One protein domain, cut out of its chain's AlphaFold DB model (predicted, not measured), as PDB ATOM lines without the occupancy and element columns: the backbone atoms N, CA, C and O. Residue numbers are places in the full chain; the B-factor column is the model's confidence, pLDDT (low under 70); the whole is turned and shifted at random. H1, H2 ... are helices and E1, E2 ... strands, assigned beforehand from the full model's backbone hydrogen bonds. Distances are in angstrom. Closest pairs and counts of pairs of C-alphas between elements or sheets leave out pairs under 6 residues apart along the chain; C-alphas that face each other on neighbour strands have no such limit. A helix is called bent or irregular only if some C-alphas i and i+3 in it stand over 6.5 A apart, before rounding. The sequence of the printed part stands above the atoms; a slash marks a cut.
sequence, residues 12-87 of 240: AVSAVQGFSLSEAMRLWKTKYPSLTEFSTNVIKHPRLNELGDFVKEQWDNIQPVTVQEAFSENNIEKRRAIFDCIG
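This is residues 12 to 87 of the 240 residues of an uncharacterized protein of Chitinophagaceae bacterium (UniProt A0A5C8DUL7). One helix, H1, lies in the middle, with a pair of helices at each end of an elongated body: H2 and H3 side by side, running opposite ways, at one end, and the helical hairpin of H4 and H5 at the other. H5 packs on H1 while H2 and H3 are held more loosely to it, the short strand E1 lies by H5, and residues 59 to 66 lead from the H2 and H3 end to H4. The printed part has 76 residues, with one named strand and then five named helices in the order E1, H1, H2, H3, H4, H5; the class is mostly helix. The whole is compact, with a radius of gyration of the C-alphas of 12.0 A, and only just elongated, spanning 34 by 22 by 19 A.

E1 is residues 16 to 19, beginning at C-alpha 16 at (174.356, 174.421, 212.336), and is 8.1 A long. H1 is residues 21 to 31, 15.1 A from first to last C-alpha. H2 is residues 35 to 42, 10.3 A long. H3 is residues 46 to 58, 19.6 A long, from C-alpha 46 at (186.632, 156.380, 210.409); it is irregular, with C-alphas 47 and 50 being 7.1 A apart. H4 is residues 67 to 72, 8.8 A long. H5 is residues 76 to 86, 15.2 A long, ending at C-alpha 86 at (172.925, 176.538, 197.846).

E1 pairs with no named strand; the closest C-alphas of E1 and H5 are those of Val 16 and Ala 81, 6.5 A apart. H1 and H5 touch, closest at the C-alphas of Lys 31 and Cys 85, 4.4 A apart, and run the same way at a steep tilt of 46 degrees. H1 and H2 are close but not clearly touching, with the C-alphas of Trp 28 and Phe 38 closest at 6.7 A; they run opposite ways at a steep tilt of 69.8 degrees, only just short of about perpendicular. H1 and H3 are also close but not clearly touching, closest at the C-alphas of Met 25 and Val 55, 7.1 A apart, and stand about perpendicular at 81 degrees. H2 and H3 are close but not clearly touching, closest at the C-alphas of Ser 39 and Gly 52, 6.5 A apart; they run opposite ways at a shallow tilt of 34 degrees, only just short of steep. H4 and H5 touch as a helical hairpin, closest at the C-alphas of Ala 70 and Arg 79, 5.6 A apart, at a shallow tilt of 6 degrees. H3 and H5 are apart, and so are H1 and H4. In H1, H2, H4 and H5 every O i to N i+4 pair is within hydrogen-bond range; in H3, 7 of 9 are.

The two C-alphas farthest apart, those of Pro 46 and Ser 72, are 35.6 A apart. The printed part has no cut. The link from H3 to H4, 8 residues, is short, and the other links are tight. The mean pLDDT of the printed part is 93.5, and no printed residue is under 70.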
ATOM      1  N   ALA A  12     174.944 167.894 211.959       92.25
ATOM      2  CA  ALA A  12     175.452 169.242 211.781       92.25
ATOM      3  C   ALA A  12     175.789 169.488 210.307       92.25
ATOM      4  O   ALA A  12     176.562 168.736 209.707       92.25
ATOM      5  N   VAL A  13     175.259 170.566 209.734       92.75
ATOM      6  CA  VAL A  13     175.578 171.016 208.375       92.75
ATOM      7  C   VAL A  13     175.930 172.495 208.417       92.75
ATOM      8  O   VAL A  13     175.217 173.287 209.022       92.75
ATOM      9  N   SER A  14     177.068 172.866 207.821       89.44
ATOM     10  CA  SER A  14     177.577 174.249 207.838       89.44
ATOM     11  C   SER A  14     177.619 174.869 209.245       89.44
ATOM     12  O   SER A  14     177.229 176.012 209.444       89.44
ATOM     13  N   ALA A  15     178.094 174.084 210.221       88.94
ATOM     14  CA  ALA A  15     178.174 174.424 211.649       88.94
ATOM     15  C   ALA A  15     176.828 174.625 212.381       88.94
ATOM     16  O   ALA A  15     176.835 174.912 213.576       88.94
ATOM     17  N   VAL A  16     175.691 174.396 211.721       92.75
ATOM     18  CA  VAL A  16     174.356 174.421 212.336       92.75
ATOM     19  C   VAL A  16     173.915 172.991 212.652       92.75
ATOM     20  O   VAL A  16     174.014 172.113 211.798       92.75
ATOM     21  N   GLN A  17     173.466 172.746 213.884       92.94
ATOM     22  CA  GLN A  17     172.973 171.444 214.360       92.94
ATOM     23  C   GLN A  17     171.442 171.338 214.253       92.94
ATOM     24  O   GLN A  17     170.757 172.334 214.023       92.94
ATOM     25  N   GLY A  18     170.903 170.135 214.475       91.94
ATOM     26  CA  GLY A  18     169.454 169.897 214.549       91.94
ATOM     27  C   GLY A  18     168.805 169.570 213.203       91.94
ATOM     28  O   GLY A  18     167.613 169.829 213.004       91.94
ATOM     29  N   PHE A  19     169.586 169.036 212.262       94.38
ATOM     30  CA  PHE A  19     169.059 168.437 211.040       94.38
ATOM     31  C   PHE A  19     168.839 166.941 211.244       94.38
ATOM     32  O   PHE A  19     169.716 166.242 211.752       94.38
ATOM     33  N   SER A  20     167.694 166.445 210.789       95.19
ATOM     34  CA  SER A  20     167.477 165.017 210.565       95.19
ATOM     35  C   SER A  20     168.406 164.496 209.465       95.19
ATOM     36  O   SER A  20     168.912 165.268 208.643       95.19
ATOM     37  N   LEU A  21     168.592 163.173 209.394       95.12
ATOM     38  CA  LEU A  21     169.408 162.560 208.343       95.12
ATOM     39  C   LEU A  21     168.939 162.970 206.938       95.12
ATOM     40  O   LEU A  21     169.760 163.315 206.091       95.12
ATOM     41  N   SER A  22     167.623 162.972 206.702       94.94
ATOM     42  CA  SER A  22     167.041 163.346 205.408       94.94
ATOM     43  C   SER A  22     167.370 164.794 205.035       94.94
ATOM     44  O   SER A  22     167.881 165.046 203.945       94.94
ATOM     45  N   GLU A  23     167.163 165.748 205.952       95.25
ATOM     46  CA  GLU A  23     167.519 167.155 205.722       95.25
ATOM     47  C   GLU A  23     169.021 167.303 205.443       95.25
ATOM     48  O   GLU A  23     169.413 167.928 204.456       95.25
ATOM     49  N   ALA A  24     169.868 166.677 206.267       96.50
ATOM     50  CA  ALA A  24     171.316 166.768 206.132       96.50
ATOM     51  C   ALA A  24     171.811 166.215 204.789       96.50
ATOM     52  O   ALA A  24     172.626 166.851 204.121       96.50
ATOM     53  N   MET A  25     171.270 165.079 204.344       96.38
ATOM     54  CA  MET A  25     171.594 164.478 203.050       96.38
ATOM     55  C   MET A  25     171.250 165.397 201.878       96.38
ATOM     56  O   MET A  25     172.076 165.575 200.981       96.38
ATOM     57  N   ARG A  26     170.068 166.024 201.897       97.12
ATOM     58  CA  ARG A  26     169.660 166.981 200.856       97.12
ATOM     59  C   ARG A  26     170.568 168.208 200.830       97.12
ATOM     60  O   ARG A  26     170.968 168.659 199.754       97.12
ATOM     61  N   LEU A  27     170.949 168.717 202.001       96.94
ATOM     62  CA  LEU A  27     171.885 169.836 202.120       96.94
ATOM     63  C   LEU A  27     173.281 169.478 201.602       96.94
ATOM     64  O   LEU A  27     173.852 170.230 200.816       96.94
ATOM     65  N   TRP A  28     173.813 168.310 201.964       96.38
ATOM     66  CA  TRP A  28     175.100 167.835 201.457       96.38
ATOM     67  C   TRP A  28     175.088 167.613 199.947       96.38
ATOM     68  O   TRP A  28     176.032 168.026 199.281       96.38
ATOM     69  N   LYS A  29     174.015 167.032 199.396       95.88
ATOM     70  CA  LYS A  29     173.829 166.879 197.944       95.88
ATOM     71  C   LYS A  29     173.794 168.222 197.218       95.88
ATOM     72  O   LYS A  29     174.211 168.319 196.070       95.88
ATOM     73  N   THR A  30     173.288 169.255 197.885       95.56
ATOM     74  CA  THR A  30     173.234 170.613 197.334       95.56
ATOM     75  C   THR A  30     174.596 171.291 197.384       95.56
ATOM     76  O   THR A  30     174.987 171.931 196.415       95.56
ATOM     77  N   LYS A  31     175.319 171.120 198.495       95.31
ATOM     78  CA  LYS A  31     176.617 171.753 198.742       95.31
ATOM     79  C   LYS A  31     177.767 171.113 197.967       95.31
ATOM     80  O   LYS A  31     178.682 171.819 197.557       95.31
ATOM     81  N   TYR A  32     177.742 169.793 197.801       94.88
ATOM     82  CA  TYR A  32     178.810 169.031 197.162       94.88
ATOM     83  C   TYR A  32     178.323 168.470 195.819       94.88
ATOM     84  O   TYR A  32     177.490 167.559 195.812       94.88
ATOM     85  N   PRO A  33     178.847 168.966 194.682       87.81
ATOM     86  CA  PRO A  33     178.475 168.505 193.344       87.81
ATOM     87  C   PRO A  33     178.684 167.004 193.119       87.81
ATOM     88  O   PRO A  33     177.984 166.389 192.315       87.81
ATOM     89  N   SER A  34     179.650 166.405 193.818       94.00
ATOM     90  CA  SER A  34     180.031 165.005 193.657       94.00
ATOM     91  C   SER A  34     180.055 164.246 194.984       94.00
ATOM     92  O   SER A  34     180.319 164.807 196.051       94.00
ATOM     93  N   LEU A  35     179.830 162.929 194.908       93.94
ATOM     94  CA  LEU A  35     179.958 162.042 196.066       93.94
ATOM     95  C   LEU A  35     181.384 162.087 196.637       93.94
ATOM     96  O   LEU A  35     181.563 162.048 197.849       93.94
ATOM     97  N   THR A  36     182.391 162.206 195.770       94.81
ATOM     98  CA  THR A  36     183.796 162.330 196.172       94.81
ATOM     99  C   THR A  36     184.010 163.550 197.060       94.81
ATOM    100  O   THR A  36     184.582 163.421 198.140       94.81
ATOM    101  N   GLU A  37     183.501 164.716 196.660       94.38
ATOM    102  CA  GLU A  37     183.595 165.928 197.476       94.38
ATOM    103  C   GLU A  37     182.848 165.795 198.801       94.38
ATOM    104  O   GLU A  37     183.378 166.200 199.837       94.38
ATOM    105  N   PHE A  38     181.662 165.181 198.798       95.88
ATOM    106  CA  PHE A  38     180.952 164.862 200.034       95.88
ATOM    107  C   PHE A  38     181.816 163.996 200.963       95.88
ATOM    108  O   PHE A  38     182.021 164.356 202.125       95.88
ATOM    109  N   SER A  39     182.369 162.890 200.461       94.44
ATOM    110  CA  SER A  39     183.192 161.978 201.257       94.44
ATOM    111  C   SER A  39     184.422 162.681 201.830       94.44
ATOM    112  O   SER A  39     184.690 162.554 203.022       94.44
ATOM    113  N   THR A  40     185.125 163.483 201.026       94.25
ATOM    114  CA  THR A  40     186.305 164.238 201.471       94.25
ATOM    115  C   THR A  40     185.971 165.274 202.548       94.25
ATOM    116  O   THR A  40     186.751 165.472 203.482       94.25
ATOM    117  N   ASN A  41     184.823 165.946 202.444       93.44
ATOM    118  CA  ASN A  41     184.493 167.065 203.326       93.44
ATOM    119  C   ASN A  41     183.695 166.667 204.575       93.44
ATOM    120  O   ASN A  41     183.804 167.351 205.597       93.44
ATOM    121  N   VAL A  42     182.917 165.585 204.522       93.19
ATOM    122  CA  VAL A  42     182.031 165.160 205.619       93.19
ATOM    123  C   VAL A  42     182.581 163.936 206.349       93.19
ATOM    124  O   VAL A  42     182.592 163.907 207.579       93.19
ATOM    125  N   ILE A  43     183.111 162.946 205.629       94.25
ATOM    126  CA  ILE A  43     183.568 161.670 206.203       94.25
ATOM    127  C   ILE A  43     185.040 161.787 206.628       94.25
ATOM    128  O   ILE A  43     185.930 161.103 206.135       94.25
ATOM    129  N   LYS A  44     185.314 162.700 207.569       92.19
ATOM    130  CA  LYS A  44     186.679 163.012 208.039       92.19
ATOM    131  C   LYS A  44     187.225 162.044 209.092       92.19
ATOM    132  O   LYS A  44     188.398 162.123 209.445       92.19
ATOM    133  N   HIS A  45     186.385 161.164 209.635       91.06
ATOM    134  CA  HIS A  45     186.756 160.258 210.718       91.06
ATOM    135  C   HIS A  45     186.250 158.835 210.435       91.06
ATOM    136  O   HIS A  45     185.093 158.702 210.038       91.06
ATOM    137  N   PRO A  46     187.022 157.764 210.725       90.19
ATOM    138  CA  PRO A  46     186.632 156.380 210.409       90.19
ATOM    139  C   PRO A  46     185.277 155.932 210.978       90.19
ATOM    140  O   PRO A  46     184.612 155.068 210.419       90.19
ATOM    141  N   ARG A  47     184.833 156.537 212.089       88.12
ATOM    142  CA  ARG A  47     183.500 156.280 212.675       88.12
ATOM    143  C   ARG A  47     182.333 156.742 211.796       88.12
ATOM    144  O   ARG A  47     181.210 156.334 212.047       88.12
ATOM    145  N   LEU A  48     182.587 157.588 210.802       90.62
ATOM    146  CA  LEU A  48     181.582 158.068 209.857       90.62
ATOM    147  C   LEU A  48     181.504 157.198 208.596       90.62
ATOM    148  O   LEU A  48     180.680 157.484 207.738       90.62
ATOM    149  N   ASN A  49     182.314 156.141 208.470       92.06
ATOM    150  CA  ASN A  49     182.295 155.286 207.281       92.06
ATOM    151  C   ASN A  49     180.912 154.656 207.050       92.06
ATOM    152  O   ASN A  49     180.436 154.676 205.926       92.06
ATOM    153  N   GLU A  50     180.223 154.217 208.113       92.19
ATOM    154  CA  GLU A  50     178.854 153.677 208.020       92.19
ATOM    155  C   GLU A  50     177.861 154.709 207.450       92.19
ATOM    156  O   GLU A  50     177.039 154.382 206.597       92.19
ATOM    157  N   LEU A  51     177.977 155.978 207.861       93.38
ATOM    158  CA  LEU A  51     177.203 157.077 207.276       93.38
ATOM    159  C   LEU A  51     177.589 157.309 205.810       93.38
ATOM    160  O   LEU A  51     176.717 157.514 204.971       93.38
ATOM    161  N   GLY A  52     178.887 157.298 205.503       93.81
ATOM    162  CA  GLY A  52     179.399 157.491 204.148       93.81
ATOM    163  C   GLY A  52     178.881 156.434 203.174       93.81
ATOM    164  O   GLY A  52     178.414 156.787 202.092       93.81
ATOM    165  N   ASP A  53     178.902 155.166 203.584       94.69
ATOM    166  CA  ASP A  53     178.384 154.038 202.809       94.69
ATOM    167  C   ASP A  53     176.869 154.167 202.596       94.69
ATOM    168  O   ASP A  53     176.395 154.058 201.466       94.69
ATOM    169  N   PHE A  54     176.118 154.520 203.644       94.62
ATOM    170  CA  PHE A  54     174.677 154.759 203.535       94.62
ATOM    171  C   PHE A  54     174.339 155.903 202.562       94.62
ATOM    172  O   PHE A  54     173.490 155.755 201.683       94.62
ATOM    173  N   VAL A  55     175.011 157.055 202.679       94.44
ATOM    174  CA  VAL A  55     174.771 158.204 201.788       94.44
ATOM    175  C   VAL A  55     175.164 157.874 200.351       94.44
ATOM    176  O   VAL A  55     174.473 158.293 199.427       94.44
ATOM    177  N   LYS A  56     176.228 157.089 200.150       95.06
ATOM    178  CA  LYS A  56     176.648 156.610 198.830       95.06
ATOM    179  C   LYS A  56     175.565 155.773 198.151       95.06
ATOM    180  O   LYS A  56     175.305 156.000 196.975       95.06
ATOM    181  N   GLU A  57     174.919 154.857 198.868       95.62
ATOM    182  CA  GLU A  57     173.821 154.041 198.322       95.62
ATOM    183  C   GLU A  57     172.605 154.880 197.914       95.62
ATOM    184  O   GLU A  57     171.890 154.535 196.976       95.62
ATOM    185  N   GLN A  58     172.369 155.992 198.610       94.31
ATOM    186  CA  GLN A  58     171.227 156.867 198.357       94.31
ATOM    187  C   GLN A  58     171.545 158.037 197.421       94.31
ATOM    188  O   GLN A  58     170.622 158.733 197.007       94.31
ATOM    189  N   TRP A  59     172.819 158.271 197.083       95.00
ATOM    190  CA  TRP A  59     173.297 159.538 196.522       95.00
ATOM    191  C   TRP A  59     172.505 160.015 195.307       95.00
ATOM    192  O   TRP A  59     172.163 161.195 195.220       95.00
ATOM    193  N   ASP A  60     172.196 159.108 194.385       94.88
ATOM    194  CA  ASP A  60     171.508 159.433 193.132       94.88
ATOM    195  C   ASP A  60     170.002 159.675 193.313       94.88
ATOM    196  O   ASP A  60     169.380 160.332 192.483       94.88
ATOM    197  N   ASN A  61     169.426 159.224 194.431       94.88
ATOM    198  CA  ASN A  61     168.014 159.414 194.763       94.88
ATOM    199  C   ASN A  61     167.757 160.688 195.586       94.88
ATOM    200  O   ASN A  61     166.615 161.146 195.675       94.88
ATOM    201  N   ILE A  62     168.797 161.271 196.195       95.38
ATOM    202  CA  ILE A  62     168.666 162.478 197.017       95.38
ATOM    203  C   ILE A  62     168.307 163.669 196.129       95.38
ATOM    204  O   ILE A  62     169.079 164.067 195.255       95.38
ATOM    205  N   GLN A  63     167.168 164.292 196.420       95.12
ATOM    206  CA  GLN A  63     166.779 165.550 195.794       95.12
ATOM    207  C   GLN A  63     167.454 166.728 196.512       95.12
ATOM    208  O   GLN A  63     167.249 166.888 197.723       95.12
ATOM    209  N   PRO A  64     168.249 167.559 195.811       95.19
ATOM    210  CA  PRO A  64     168.852 168.742 196.412       95.19
ATOM    211  C   PRO A  64     167.770 169.716 196.900       95.19
ATOM    212  O   PRO A  64     166.613 169.651 196.482       95.19
ATOM    213  N   VAL A  65     168.142 170.616 197.805       95.12
ATOM    214  CA  VAL A  65     167.257 171.700 198.240       95.12
ATOM    215  C   VAL A  65     167.181 172.788 197.167       95.12
ATOM    216  O   VAL A  65     168.163 173.055 196.455       95.12
ATOM    217  N   THR A  66     166.012 173.412 197.048       93.25
ATOM    218  CA  THR A  66     165.773 174.541 196.139       93.25
ATOM    219  C   THR A  66     165.843 175.883 196.865       93.25
ATOM    220  O   THR A  66     165.800 175.957 198.097       93.25
ATOM    221  N   VAL A  67     165.937 176.975 196.104       91.88
ATOM    222  CA  VAL A  67     165.905 178.331 196.671       91.88
ATOM    223  C   VAL A  67     164.541 178.647 197.298       91.88
ATOM    224  O   VAL A  67     164.492 179.292 198.344       91.88
ATOM    225  N   GLN A  68     163.431 178.158 196.737       89.19
ATOM    226  CA  GLN A  68     162.093 178.378 197.311       89.19
ATOM    227  C   GLN A  68     161.931 177.687 198.669       89.19
ATOM    228  O   GLN A  68     161.316 178.252 199.576       89.19
ATOM    229  N   GLU A  69     162.502 176.490 198.834       92.00
ATOM    230  CA  GLU A  69     162.535 175.816 200.136       92.00
ATOM    231  C   GLU A  69     163.326 176.639 201.158       92.00
ATOM    232  O   GLU A  69     162.881 176.789 202.294       92.00
ATOM    233  N   ALA A  70     164.443 177.248 200.744       92.62
ATOM    234  CA  ALA A  70     165.224 178.135 201.604       92.62
ATOM    235  C   ALA A  70     164.412 179.353 202.075       92.62
ATOM    236  O   ALA A  70     164.425 179.680 203.260       92.62
ATOM    237  N   PHE A  71     163.665 180.005 201.178       89.56
ATOM    238  CA  PHE A  71     162.809 181.140 201.543       89.56
ATOM    239  C   PHE A  71     161.646 180.758 202.464       89.56
ATOM    240  O   PHE A  71     161.208 181.585 203.264       89.56
ATOM    241  N   SER A  72     161.176 179.514 202.377       90.38
ATOM    242  CA  SER A  72     160.056 179.006 203.176       90.38
ATOM    243  C   SER A  72     160.465 178.556 204.587       90.38
ATOM    244  O   SER A  72     159.596 178.291 205.419       90.38
ATOM    245  N   GLU A  73     161.766 178.457 204.880       92.75
ATOM    246  CA  GLU A  73     162.264 178.069 206.200       92.75
ATOM    247  C   GLU A  73     162.091 179.211 207.217       92.75
ATOM    248  O   GLU A  73     162.603 180.325 207.053       92.75
ATOM    249  N   ASN A  74     161.383 178.914 208.307       90.94
ATOM    250  CA  ASN A  74     161.069 179.875 209.363       90.94
ATOM    251  C   ASN A  74     162.207 180.009 210.377       90.94
ATOM    252  O   ASN A  74     162.401 181.076 210.967       90.94
ATOM    253  N   ASN A  75     162.962 178.932 210.607       92.69
ATOM    254  CA  ASN A  75     164.104 178.965 211.502       92.69
ATOM    255  C   ASN A  75     165.281 179.673 210.816       92.69
ATOM    256  O   ASN A  75     165.855 179.172 209.853       92.69
ATOM    257  N   ILE A  76     165.664 180.835 211.348       91.56
ATOM    258  CA  ILE A  76     166.697 181.699 210.765       91.56
ATOM    259  C   ILE A  76     168.045 180.976 210.621       91.56
ATOM    260  O   ILE A  76     168.698 181.121 209.588       91.56
ATOM    261  N   GLU A  77     168.445 180.175 211.611       92.81
ATOM    262  CA  GLU A  77     169.727 179.462 211.589       92.81
ATOM    263  C   GLU A  77     169.723 178.330 210.557       92.81
ATOM    264  O   GLU A  77     170.657 178.213 209.759       92.81
ATOM    265  N   LYS A  78     168.636 177.546 210.489       93.69
ATOM    266  CA  LYS A  78     168.471 176.531 209.436       93.69
ATOM    267  C   LYS A  78     168.444 177.173 208.053       93.69
ATOM    268  O   LYS A  78     169.161 176.727 207.163       93.69
ATOM    269  N   ARG A  79     167.693 178.266 207.889       94.00
ATOM    270  CA  ARG A  79     167.618 179.024 206.635       94.00
ATOM    271  C   ARG A  79     168.993 179.503 206.180       94.00
ATOM    272  O   ARG A  79     169.333 179.374 205.007       94.00
ATOM    273  N   ARG A  80     169.811 180.012 207.104       92.00
ATOM    274  CA  ARG A  80     171.183 180.440 206.810       92.00
ATOM    275  C   ARG A  80     172.053 179.277 206.328       92.00
ATOM    276  O   ARG A  80     172.769 179.437 205.343       92.00
ATOM    277  N   ALA A  81     171.966 178.115 206.975       94.88
ATOM    278  CA  ALA A  81     172.682 176.914 206.543       94.88
ATOM    279  C   ALA A  81     172.208 176.398 205.173       94.88
ATOM    280  O   ALA A  81     173.039 175.983 204.364       94.88
ATOM    281  N   ILE A  82     170.903 176.471 204.881       95.44
ATOM    282  CA  ILE A  82     170.349 176.136 203.562       95.44
ATOM    283  C   ILE A  82     170.951 177.055 202.487       95.44
ATOM    284  O   ILE A  82     171.496 176.556 201.501       95.44
ATOM    285  N   PHE A  83     170.926 178.380 202.682       94.06
ATOM    286  CA  PHE A  83     171.511 179.326 201.722       94.06
ATOM    287  C   PHE A  83     173.027 179.153 201.554       94.06
ATOM    288  O   PHE A  83     173.519 179.256 200.432       94.06
ATOM    289  N   ASP A  84     173.761 178.836 202.625       93.75
ATOM    290  CA  ASP A  84     175.191 178.501 202.536       93.75
ATOM    291  C   ASP A  84     175.439 177.255 201.668       93.75
ATOM    292  O   ASP A  84     176.377 177.232 200.875       93.75
ATOM    293  N   CYS A  85     174.580 176.235 201.775       95.06
ATOM    294  CA  CYS A  85     174.676 175.032 200.947       95.06
ATOM    295  C   CYS A  85     174.303 175.286 199.480       95.06
ATOM    296  O   CYS A  85     174.906 174.687 198.597       95.06
ATOM    297  N   ILE A  86     173.319 176.151 199.213       94.75
ATOM    298  CA  ILE A  86     172.925 176.538 197.846       94.75
ATOM    299  C   ILE A  86     174.032 177.357 197.176       94.75
ATOM    300  O   ILE A  86     174.331 177.151 195.999       94.75
ATOM    301  N   GLY A  87     174.640 178.274 197.926       91.31
ATOM    302  CA  GLY A  87     175.651 179.187 197.424       91.31
ATOM    303  C   GLY A  87     175.066 180.356 196.625       91.31
ATOM    304  O   GLY A  87     173.990 180.295 196.028       91.31
TER     305      GLY A  87